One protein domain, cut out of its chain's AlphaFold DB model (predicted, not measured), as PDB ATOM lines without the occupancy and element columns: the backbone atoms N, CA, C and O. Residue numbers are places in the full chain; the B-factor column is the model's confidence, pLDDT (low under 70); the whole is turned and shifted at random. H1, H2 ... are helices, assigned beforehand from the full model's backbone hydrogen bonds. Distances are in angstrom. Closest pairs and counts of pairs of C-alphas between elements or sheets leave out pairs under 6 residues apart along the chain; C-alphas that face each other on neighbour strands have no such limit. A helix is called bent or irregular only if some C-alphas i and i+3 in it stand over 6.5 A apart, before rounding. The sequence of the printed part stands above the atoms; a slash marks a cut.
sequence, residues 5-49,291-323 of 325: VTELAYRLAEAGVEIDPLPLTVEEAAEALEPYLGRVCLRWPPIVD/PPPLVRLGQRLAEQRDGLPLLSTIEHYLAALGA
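This is residues 5 to 49 and 291 to 323 of the 325 residues of the protein "ABC transporter ATP-binding protein" of Thermorudis sp (UniProt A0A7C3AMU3). Two slanted pairs of helices, H1 with H4 and H2 with H3, are set together in one small body, where the last residues of H2, 36 to 39, pack on H4. A tail without a named element, ending at Asp 49 where the chain is cut, runs away from the helices and makes much of the longest axis. The 78 printed residues hold four named helices in the order H1, H2, H3, H4 and no named strand: the class is all helix. The whole is compact, with a radius of gyration of the C-alphas of 11.5 A and spans of 37 by 25 by 20 A.

H1, residues 5 to 14, only just touches H2, residues 26 to 39, with 3 pairs of C-alphas within 8 A; the closest are those of Val 5 and Ala 29, 6.3 A apart. H2 touches H3, residues 293 to 304, at a steep tilt of 53 degrees, the same way; the closest C-alphas, of Val 26 and Leu 297, are 5.6 A apart. H4, residues 314 to 321, touches H1 at a steep tilt of 53 degrees, with the C-alphas of Leu 8 and Ile 314 closest at 5.7 A. H2 touches H4 with residues 36 to 39 alone, closest at the C-alphas of Arg 39 and Leu 321, 6.4 A. In H1, H3 and H4 every O i to N i+4 pair is within hydrogen-bond range, in H2 6 of 10.

H1 begins at C-alpha 5 (67.834, 111.915, -3.184) and is 14.5 A long. H2 is 19.9 A long and irregular, with C-alphas 32 and 35 7.1 A apart. H3 is 16.8 A long; H4, 10.5 A, ends at C-alpha 321 (66.296, 100.813, 5.492).

The farthest C-alphas, of Pro 21 and Asp 49, are 38.2 A apart. Residues 50 to 290 are not printed, and C-alphas 49 and 291 are 23.2 A apart across the cut. The link from H1 to H2 is long. Residues 41 to 49 and 323 have pLDDT under 70.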
ATOM      1  N   VAL A   5      67.023 112.321  -4.341       95.25
ATOM      2  CA  VAL A   5      67.834 111.915  -3.184       95.25
ATOM      3  C   VAL A   5      67.476 112.702  -1.922       95.25
ATOM      4  O   VAL A   5      67.406 112.126  -0.842       95.25
ATOM      5  N   THR A   6      67.150 113.989  -2.067       95.44
ATOM      6  CA  THR A   6      66.648 114.833  -0.977       95.44
ATOM      7  C   THR A   6      65.254 114.381  -0.547       95.44
ATOM      8  O   THR A   6      64.973 114.275   0.643       95.44
ATOM      9  N   GLU A   7      64.380 114.079  -1.514       94.19
ATOM     10  CA  GLU A   7      63.048 113.523  -1.251       94.19
ATOM     11  C   GLU A   7      63.146 112.175  -0.523       94.19
ATOM     12  O   GLU A   7      62.446 111.957   0.462       94.19
ATOM     13  N   LEU A   8      64.060 111.299  -0.951       94.62
ATOM     14  CA  LEU A   8      64.343 110.039  -0.274       94.62
ATOM     15  C   LEU A   8      64.780 110.264   1.179       94.62
ATOM     16  O   LEU A   8      64.218 109.640   2.074       94.62
ATOM     17  N   ALA A   9      65.750 111.150   1.418       94.31
ATOM     18  CA  ALA A   9      66.248 111.429   2.762       94.31
ATOM     19  C   ALA A   9      65.147 111.962   3.688       94.31
ATOM     20  O   ALA A   9      65.016 111.506   4.821       94.31
ATOM     21  N   TYR A  10      64.288 112.847   3.175       93.69
ATOM     22  CA  TYR A  10      63.123 113.334   3.910       93.69
ATOM     23  C   TYR A  10      62.165 112.197   4.298       93.69
ATOM     24  O   TYR A  10      61.747 112.097   5.447       93.69
ATOM     25  N   ARG A  11      61.849 111.295   3.359       92.81
ATOM     26  CA  ARG A  11      60.953 110.153   3.614       92.81
ATOM     27  C   ARG A  11      61.577 109.119   4.558       92.81
ATOM     28  O   ARG A  11      60.868 108.504   5.346       92.81
ATOM     29  N   LEU A  12      62.892 108.927   4.494       91.75
ATOM     30  CA  LEU A  12      63.634 108.071   5.420       91.75
ATOM     31  C   LEU A  12      63.627 108.633   6.847       91.75
ATOM     32  O   LEU A  12      63.461 107.856   7.789       91.75
ATOM     33  N   ALA A  13      63.706 109.957   7.007       91.44
ATOM     34  CA  ALA A  13      63.597 110.603   8.314       91.44
ATOM     35  C   ALA A  13      62.231 110.332   8.970       91.44
ATOM     36  O   ALA A  13      62.175 109.987  10.150       91.44
ATOM     37  N   GLU A  14      61.134 110.365   8.200       89.50
ATOM     38  CA  GLU A  14      59.800 109.959   8.685       89.50
ATOM     39  C   GLU A  14      59.758 108.487   9.148       89.50
ATOM     40  O   GLU A  14      58.968 108.131  10.025       89.50
ATOM     41  N   ALA A  15      60.623 107.636   8.588       86.81
ATOM     42  CA  ALA A  15      60.786 106.230   8.956       86.81
ATOM     43  C   ALA A  15      61.861 105.987  10.042       86.81
ATOM     44  O   ALA A  15      62.161 104.836  10.356       86.81
ATOM     45  N   GLY A  16      62.429 107.041  10.641       87.44
ATOM     46  CA  GLY A  16      63.419 106.945  11.723       87.44
ATOM     47  C   GLY A  16      64.871 106.745  11.270       87.44
ATOM     48  O   GLY A  16      65.717 106.367  12.082       87.44
ATOM     49  N   VAL A  17      65.167 106.978   9.990       88.94
ATOM     50  CA  VAL A  17      66.526 107.015   9.434       88.94
ATOM     51  C   VAL A  17      66.891 108.478   9.185       88.94
ATOM     52  O   VAL A  17      66.519 109.057   8.168       88.94
ATOM     53  N   GLU A  18      67.580 109.093  10.145       91.06
ATOM     54  CA  GLU A  18      67.968 110.504  10.062       91.06
ATOM     55  C   GLU A  18      69.200 110.691   9.168       91.06
ATOM     56  O   GLU A  18      70.228 110.028   9.334       91.06
ATOM     57  N   ILE A  19      69.085 111.607   8.207       90.06
ATOM     58  CA  ILE A  19      70.156 112.000   7.294       90.06
ATOM     59  C   ILE A  19      70.277 113.521   7.365       90.06
ATOM     60  O   ILE A  19      69.386 114.236   6.903       90.06
ATOM     61  N   ASP A  20      71.371 113.997   7.953       89.56
ATOM     62  CA  ASP A  20      71.701 115.416   8.080       89.56
ATOM     63  C   ASP A  20      73.202 115.616   7.782       89.56
ATOM     64  O   ASP A  20      74.028 114.932   8.397       89.56
ATOM     65  N   PRO A  21      73.588 116.499   6.838       92.12
ATOM     66  CA  PRO A  21      72.731 117.326   5.983       92.12
ATOM     67  C   PRO A  21      71.923 116.517   4.959       92.12
ATOM     68  O   PRO A  21      72.309 115.423   4.550       92.12
ATOM     69  N   LEU A  22      70.800 117.085   4.503       94.19
ATOM     70  CA  LEU A  22      70.015 116.494   3.418       94.19
ATOM     71  C   LEU A  22      70.841 116.462   2.115       94.19
ATOM     72  O   LEU A  22      71.281 117.523   1.661       94.19
ATOM     73  N   PRO A  23      70.998 115.294   1.467       95.75
ATOM     74  CA  PRO A  23      71.824 115.160   0.278       95.75
ATOM     75  C   PRO A  23      71.166 115.843  -0.919       95.75
ATOM     76  O   PRO A  23      69.955 115.733  -1.144       95.75
ATOM     77  N   LEU A  24      71.981 116.509  -1.725       95.38
ATOM     78  CA  LEU A  24      71.609 117.138  -2.990       95.38
ATOM     79  C   LEU A  24      72.092 116.317  -4.192       95.38
ATOM     80  O   LEU A  24      71.531 116.441  -5.287       95.38
ATOM     81  N   THR A  25      73.094 115.455  -3.990       95.75
ATOM     82  CA  THR A  25      73.704 114.608  -5.025       95.75
ATOM     83  C   THR A  25      73.571 113.112  -4.722       95.75
ATOM     84  O   THR A  25      73.214 112.702  -3.617       95.75
ATOM     85  N   VAL A  26      73.806 112.272  -5.738       95.00
ATOM     86  CA  VAL A  26      73.802 110.807  -5.564       95.00
ATOM     87  C   VAL A  26      74.989 110.377  -4.705       95.00
ATOM     88  O   VAL A  26      74.875 109.438  -3.926       95.00
ATOM     89  N   GLU A  27      76.106 111.080  -4.841       94.75
ATOM     90  CA  GLU A  27      77.347 110.867  -4.114       94.75
ATOM     91  C   GLU A  27      77.153 111.134  -2.617       94.75
ATOM     92  O   GLU A  27      77.370 110.229  -1.816       94.75
ATOM     93  N   GLU A  28      76.620 112.307  -2.257       95.69
ATOM     94  CA  GLU A  28      76.284 112.653  -0.866       95.69
ATOM     95  C   GLU A  28      75.279 111.666  -0.263       95.69
ATOM     96  O   GLU A  28      75.412 111.255   0.886       95.69
ATOM     97  N   ALA A  29      74.272 111.248  -1.040       95.31
ATOM     98  CA  ALA A  29      73.289 110.277  -0.573       95.31
ATOM     99  C   ALA A  29      73.904 108.894  -0.324       95.31
ATOM    100  O   ALA A  29      73.504 108.214   0.618       95.31
ATOM    101  N   ALA A  30      74.858 108.463  -1.152       93.69
ATOM    102  CA  ALA A  30      75.543 107.188  -0.966       93.69
ATOM    103  C   ALA A  30      76.397 107.196   0.309       93.69
ATOM    104  O   ALA A  30      76.306 106.260   1.098       93.69
ATOM    105  N   GLU A  31      77.157 108.270   0.536       93.31
ATOM    106  CA  GLU A  31      77.959 108.462   1.752       93.31
ATOM    107  C   GLU A  31      77.074 108.516   3.007       93.31
ATOM    108  O   GLU A  31      77.334 107.828   3.991       93.31
ATOM    109  N   ALA A  32      75.965 109.259   2.955       92.88
ATOM    110  CA  ALA A  32      75.034 109.367   4.075       92.88
ATOM    111  C   ALA A  32      74.314 108.047   4.414       92.88
ATOM    112  O   ALA A  32      73.921 107.830   5.561       92.88
ATOM    113  N   LEU A  33      74.115 107.165   3.427       91.00
ATOM    114  CA  LEU A  33      73.442 105.878   3.613       91.00
ATOM    115  C   LEU A  33      74.381 104.739   4.017       91.00
ATOM    116  O   LEU A  33      73.897 103.719   4.516       91.00
ATOM    117  N   GLU A  34      75.693 104.905   3.854       87.69
ATOM    118  CA  GLU A  34      76.704 103.897   4.187       87.69
ATOM    119  C   GLU A  34      76.550 103.321   5.614       87.69
ATOM    120  O   GLU A  34      76.503 102.091   5.749       87.69
ATOM    121  N   PRO A  35      76.333 104.133   6.676       88.19
ATOM    122  CA  PRO A  35      76.158 103.617   8.039       88.19
ATOM    123  C   PRO A  35      74.922 102.720   8.212       88.19
ATOM    124  O   PRO A  35      74.867 101.879   9.111       88.19
ATOM    125  N   TYR A  36      73.914 102.886   7.353       85.69
ATOM    126  CA  TYR A  36      72.648 102.162   7.426       85.69
ATOM    127  C   TYR A  36      72.652 100.866   6.617       85.69
ATOM    128  O   TYR A  36      71.770 100.027   6.821       85.69
ATOM    129  N   LEU A  37      73.652 100.646   5.755       79.38
ATOM    130  CA  LEU A  37      73.718  99.450   4.916       79.38
ATOM    131  C   LEU A  37      73.691  98.169   5.754       79.38
ATOM    132  O   LEU A  37      72.991  97.230   5.390       79.38
ATOM    133  N   GLY A  38      74.341  98.139   6.921       72.62
ATOM    134  CA  GLY A  38      74.312  96.987   7.834       72.62
ATOM    135  C   GLY A  38      72.908  96.578   8.312       72.62
ATOM    136  O   GLY A  38      72.703  95.422   8.675       72.62
ATOM    137  N   ARG A  39      71.930  97.493   8.261       72.19
ATOM    138  CA  ARG A  39      70.535  97.274   8.680       72.19
ATOM    139  C   ARG A  39      69.635  96.794   7.542       72.19
ATOM    140  O   ARG A  39      68.485  96.453   7.808       72.19
ATOM    141  N   VAL A  40      70.136  96.753   6.303       70.38
ATOM    142  CA  VAL A  40      69.337  96.340   5.143       70.38
ATOM    143  C   VAL A  40      68.822  94.923   5.347       70.38
ATOM    144  O   VAL A  40      69.591  93.957   5.386       70.38
ATOM    145  N   CYS A  41      67.502  94.801   5.453       61.62
ATOM    146  CA  CYS A  41      66.857  93.508   5.549       61.62
ATOM    147  C   CYS A  41      66.854  92.852   4.163       61.62
ATOM    148  O   CYS A  41      66.100  93.239   3.275       61.62
ATOM    149  N   LEU A  42      67.678  91.817   3.984       57.19
ATOM    150  CA  LEU A  42      67.717  91.019   2.750       57.19
ATOM    151  C   LEU A  42      66.424  90.217   2.513       57.19
ATOM    152  O   LEU A  42      66.248  89.646   1.442       57.19
ATOM    153  N   ARG A  43      65.493  90.197   3.480       50.44
ATOM    154  CA  ARG A  43      64.123  89.684   3.304       50.44
ATOM    155  C   ARG A  43      63.206  90.734   2.665       50.44
ATOM    156  O   ARG A  43      62.032  90.834   3.014       50.44
ATOM    157  N   TRP A  44      63.752  91.523   1.747       48.12
ATOM    158  CA  TRP A  44      62.954  92.231   0.757       48.12
ATOM    159  C   TRP A  44      62.110  91.180   0.025       48.12
ATOM    160  O   TRP A  44      62.662  90.108  -0.255       48.12
ATOM    161  N   PRO A  45      60.797  91.383  -0.219       44.31
ATOM    162  CA  PRO A  45      59.996  90.321  -0.803       44.31
ATOM    163  C   PRO A  45      60.675  89.874  -2.100       44.31
ATOM    164  O   PRO A  45      61.285  90.711  -2.781       44.31
ATOM    165  N   PRO A  46      60.624  88.569  -2.429       39.81
ATOM    166  CA  PRO A  46      61.104  88.126  -3.725       39.81
ATOM    167  C   PRO A  46      60.492  89.059  -4.765       39.81
ATOM    168  O   PRO A  46      59.342  89.482  -4.600       39.81
ATOM    169  N   ILE A  47      61.260  89.411  -5.803       47.50
ATOM    170  CA  ILE A  47      60.654  89.844  -7.061       47.50
ATOM    171  C   ILE A  47      59.565  88.808  -7.286       47.50
ATOM    172  O   ILE A  47      59.885  87.637  -7.480       47.50
ATOM    173  N   VAL A  48      58.309  89.190  -7.046       41.75
ATOM    174  CA  VAL A  48      57.215  88.241  -7.145       41.75
ATOM    175  C   VAL A  48      57.233  87.946  -8.618       41.75
ATOM    176  O   VAL A  48      56.941  88.851  -9.408       41.75
ATOM    177  N   ASP A  49      57.696  86.745  -8.976       40.97
ATOM    178  CA  ASP A  49      57.596  86.283 -10.345       40.97
ATOM    179  C   ASP A  49      56.172  86.620 -10.747       40.97
ATOM    180  O   ASP A  49      55.245  86.293  -9.984       40.97
ATOM    181  N   PRO A 291      69.798 106.290 -16.379       92.56
ATOM    182  CA  PRO A 291      69.225 105.841 -15.118       92.56
ATOM    183  C   PRO A 291      68.851 107.036 -14.216       92.56
ATOM    184  O   PRO A 291      69.650 107.969 -14.069       92.56
ATOM    185  N   PRO A 292      67.672 107.010 -13.567       93.00
ATOM    186  CA  PRO A 292      67.270 108.017 -12.590       93.00
ATOM    187  C   PRO A 292      68.246 108.101 -11.405       93.00
ATOM    188  O   PRO A 292      68.937 107.123 -11.110       93.00
ATOM    189  N   PRO A 293      68.295 109.232 -10.672       94.88
ATOM    190  CA  PRO A 293      69.149 109.386  -9.491       94.88
ATOM    191  C   PRO A 293      69.050 108.234  -8.483       94.88
ATOM    192  O   PRO A 293      70.084 107.729  -8.065       94.88
ATOM    193  N   LEU A 294      67.841 107.764  -8.156       94.75
ATOM    194  CA  LEU A 294      67.659 106.662  -7.202       94.75
ATOM    195  C   LEU A 294      68.156 105.309  -7.719       94.75
ATOM    196  O   LEU A 294      68.622 104.491  -6.931       94.75
ATOM    197  N   VAL A 295      68.117 105.083  -9.034       93.38
ATOM    198  CA  VAL A 295      68.703 103.884  -9.650       93.38
ATOM    199  C   VAL A 295      70.226 103.956  -9.606       93.38
ATOM    200  O   VAL A 295      70.865 102.970  -9.260       93.38
ATOM    201  N   ARG A 296      70.812 105.124  -9.903       94.00
ATOM    202  CA  ARG A 296      72.267 105.337  -9.800       94.00
ATOM    203  C   ARG A 296      72.767 105.157  -8.370       94.00
ATOM    204  O   ARG A 296      73.797 104.524  -8.170       94.00
ATOM    205  N   LEU A 297      72.017 105.667  -7.392       93.88
ATOM    206  CA  LEU A 297      72.285 105.431  -5.976       93.88
ATOM    207  C   LEU A 297      72.278 103.927  -5.673       93.88
ATOM    208  O   LEU A 297      73.235 103.421  -5.103       93.88
ATOM    209  N   GLY A 298      71.269 103.193  -6.141       91.38
ATOM    210  CA  GLY A 298      71.133 101.765  -5.850       91.38
ATOM    211  C   GLY A 298      72.233 100.925  -6.480       91.38
ATOM    212  O   GLY A 298      72.759 100.025  -5.836       91.38
ATOM    213  N   GLN A 299      72.619 101.254  -7.716       89.62
ATOM    214  CA  GLN A 299      73.770 100.656  -8.393       89.62
ATOM    215  C   GLN A 299      75.055 100.871  -7.583       89.62
ATOM    216  O   GLN A 299      75.787  99.920  -7.340       89.62
ATOM    217  N   ARG A 300      75.289 102.100  -7.104       90.56
ATOM    218  CA  ARG A 300      76.476 102.446  -6.313       90.56
ATOM    219  C   ARG A 300      76.514 101.727  -4.965       90.56
ATOM    220  O   ARG A 300      77.557 101.216  -4.581       90.56
ATOM    221  N   LEU A 301      75.382 101.645  -4.264       88.69
ATOM    222  CA  LEU A 301      75.299 100.905  -3.001       88.69
ATOM    223  C   LEU A 301      75.524  99.399  -3.216       88.69
ATOM    224  O   LEU A 301      76.196  98.762  -2.411       88.69
ATOM    225  N   ALA A 302      75.012  98.835  -4.315       84.69
ATOM    226  CA  ALA A 302      75.231  97.431  -4.663       84.69
ATOM    227  C   ALA A 302      76.702  97.116  -5.001       84.69
ATOM    228  O   ALA A 302      77.165  96.022  -4.700       84.69
ATOM    229  N   GLU A 303      77.455  98.066  -5.568       84.00
ATOM    230  CA  GLU A 303      78.908  97.934  -5.781       84.00
ATOM    231  C   GLU A 303      79.706  97.946  -4.465       84.00
ATOM    232  O   GLU A 303      80.763  97.327  -4.376       84.00
ATOM    233  N   GLN A 304      79.211  98.642  -3.437       82.19
ATOM    234  CA  GLN A 304      79.865  98.735  -2.126       82.19
ATOM    235  C   GLN A 304      79.605  97.512  -1.235       82.19
ATOM    236  O   GLN A 304      80.359  97.268  -0.291       82.19
ATOM    237  N   ARG A 305      78.544  96.740  -1.508       78.56
ATOM    238  CA  ARG A 305      78.199  95.548  -0.730       78.56
ATOM    239  C   ARG A 305      77.555  94.469  -1.592       78.56
ATOM    240  O   ARG A 305      76.389  94.562  -1.981       78.56
ATOM    241  N   ASP A 306      78.292  93.375  -1.738       73.81
ATOM    242  CA  ASP A 306      77.808  92.162  -2.382       73.81
ATOM    243  C   ASP A 306      76.516  91.644  -1.728       73.81
ATOM    244  O   ASP A 306      76.379  91.568  -0.503       73.81
ATOM    245  N   GLY A 307      75.560  91.263  -2.575       73.75
ATOM    246  CA  GLY A 307      74.280  90.687  -2.161       73.75
ATOM    247  C   GLY A 307      73.180  91.698  -1.827       73.75
ATOM    248  O   GLY A 307      72.073  91.270  -1.497       73.75
ATOM    249  N   LEU A 308      73.423  93.010  -1.935       77.44
ATOM    250  CA  LEU A 308      72.347  94.001  -1.861       77.44
ATOM    251  C   LEU A 308      71.453  93.941  -3.116       77.44
ATOM    252  O   LEU A 308      71.968  93.987  -4.235       77.44
ATOM    253  N   PRO A 309      70.115  93.878  -2.967       79.12
ATOM    254  CA  PRO A 309      69.216  94.017  -4.105       79.12
ATOM    255  C   PRO A 309      69.284  95.439  -4.676       79.12
ATOM    256  O   PRO A 309      69.543  96.404  -3.955       79.12
ATOM    257  N   LEU A 310      68.993  95.586  -5.971       86.50
ATOM    258  CA  LEU A 310      68.933  96.902  -6.600       86.50
ATOM    259  C   LEU A 310      67.746  97.711  -6.054       86.50
ATOM    260  O   LEU A 310      66.590  97.465  -6.407       86.50
ATOM    261  N   LEU A 311      68.045  98.722  -5.241       89.75
ATOM    262  CA  LEU A 311      67.072  99.711  -4.782       89.75
ATOM    263  C   LEU A 311      66.895 100.785  -5.866       89.75
ATOM    264  O   LEU A 311      67.858 101.409  -6.299       89.75
ATOM    265  N   SER A 312      65.667 100.995  -6.337       90.38
ATOM    266  CA  SER A 312      65.400 101.816  -7.533       90.38
ATOM    267  C   SER A 312      64.307 102.869  -7.351       90.38
ATOM    268  O   SER A 312      64.195 103.764  -8.184       90.38
ATOM    269  N   THR A 313      63.528 102.786  -6.272       91.50
ATOM    270  CA  THR A 313      62.401 103.678  -5.943       91.50
ATOM    271  C   THR A 313      62.456 104.066  -4.471       91.50
ATOM    272  O   THR A 313      63.084 103.363  -3.682       91.50
ATOM    273  N   ILE A 314      61.786 105.153  -4.077       91.12
ATOM    274  CA  ILE A 314      61.718 105.576  -2.667       91.12
ATOM    275  C   ILE A 314      61.187 104.435  -1.796       91.12
ATOM    276  O   ILE A 314      61.756 104.140  -0.751       91.12
ATOM    277  N   GLU A 315      60.153 103.741  -2.259       88.56
ATOM    278  CA  GLU A 315      59.544 102.599  -1.586       88.56
ATOM    279  C   GLU A 315      60.557 101.464  -1.374       88.56
ATOM    280  O   GLU A 315      60.580 100.882  -0.289       88.56
ATOM    281  N   HIS A 316      61.438 101.202  -2.356       88.19
ATOM    282  CA  HIS A 316      62.537 100.237  -2.213       88.19
ATOM    283  C   HIS A 316      63.476 100.609  -1.064       88.19
ATOM    284  O   HIS A 316      63.769  99.780  -0.206       88.19
ATOM    285  N   TYR A 317      63.919 101.863  -0.999       90.19
ATOM    286  CA  TYR A 317      64.781 102.311   0.097       90.19
ATOM    287  C   TYR A 317      64.060 102.305   1.446       90.19
ATOM    288  O   TYR A 317      64.634 101.856   2.437       90.19
ATOM    289  N   LEU A 318      62.804 102.756   1.494       88.88
ATOM    290  CA  LEU A 318      62.020 102.817   2.727       88.88
ATOM    291  C   LEU A 318      61.830 101.443   3.357       88.88
ATOM    292  O   LEU A 318      62.049 101.304   4.553       88.88
ATOM    293  N   ALA A 319      61.459 100.416   2.596       84.94
ATOM    294  CA  ALA A 319      61.290  99.098   3.209       84.94
ATOM    295  C   ALA A 319      62.633  98.368   3.451       84.94
ATOM    296  O   ALA A 319      62.682  97.465   4.280       84.94
ATOM    297  N   ALA A 320      63.729  98.765   2.788       83.94
ATOM    298  CA  ALA A 320      65.045  98.166   2.991       83.94
ATOM    299  C   ALA A 320      65.729  98.742   4.236       83.94
ATOM    300  O   ALA A 320      66.366  98.001   4.980       83.94
ATOM    301  N   LEU A 321      65.584 100.053   4.460       84.62
ATOM    302  CA  LEU A 321      66.296 100.813   5.492       84.62
ATOM    303  C   LEU A 321      65.388 101.274   6.640       84.62
ATOM    304  O   LEU A 321      65.840 101.365   7.777       84.62
ATOM    305  N   GLY A 322      64.116 101.554   6.356       70.50
ATOM    306  CA  GLY A 322      63.133 102.063   7.317       70.50
ATOM    307  C   GLY A 322      62.399 100.983   8.119       70.50
ATOM    308  O   GLY A 322      61.633 101.319   9.019       70.50
ATOM    309  N   ALA A 323      62.632  99.690   7.857       58.19
ATOM    310  CA  ALA A 323      62.011  98.566   8.578       58.19
ATOM    311  C   ALA A 323      62.625  98.318   9.978       58.19
ATOM    312  O   ALA A 323      62.905  97.186  10.367       58.19
TER     313      ALA A 323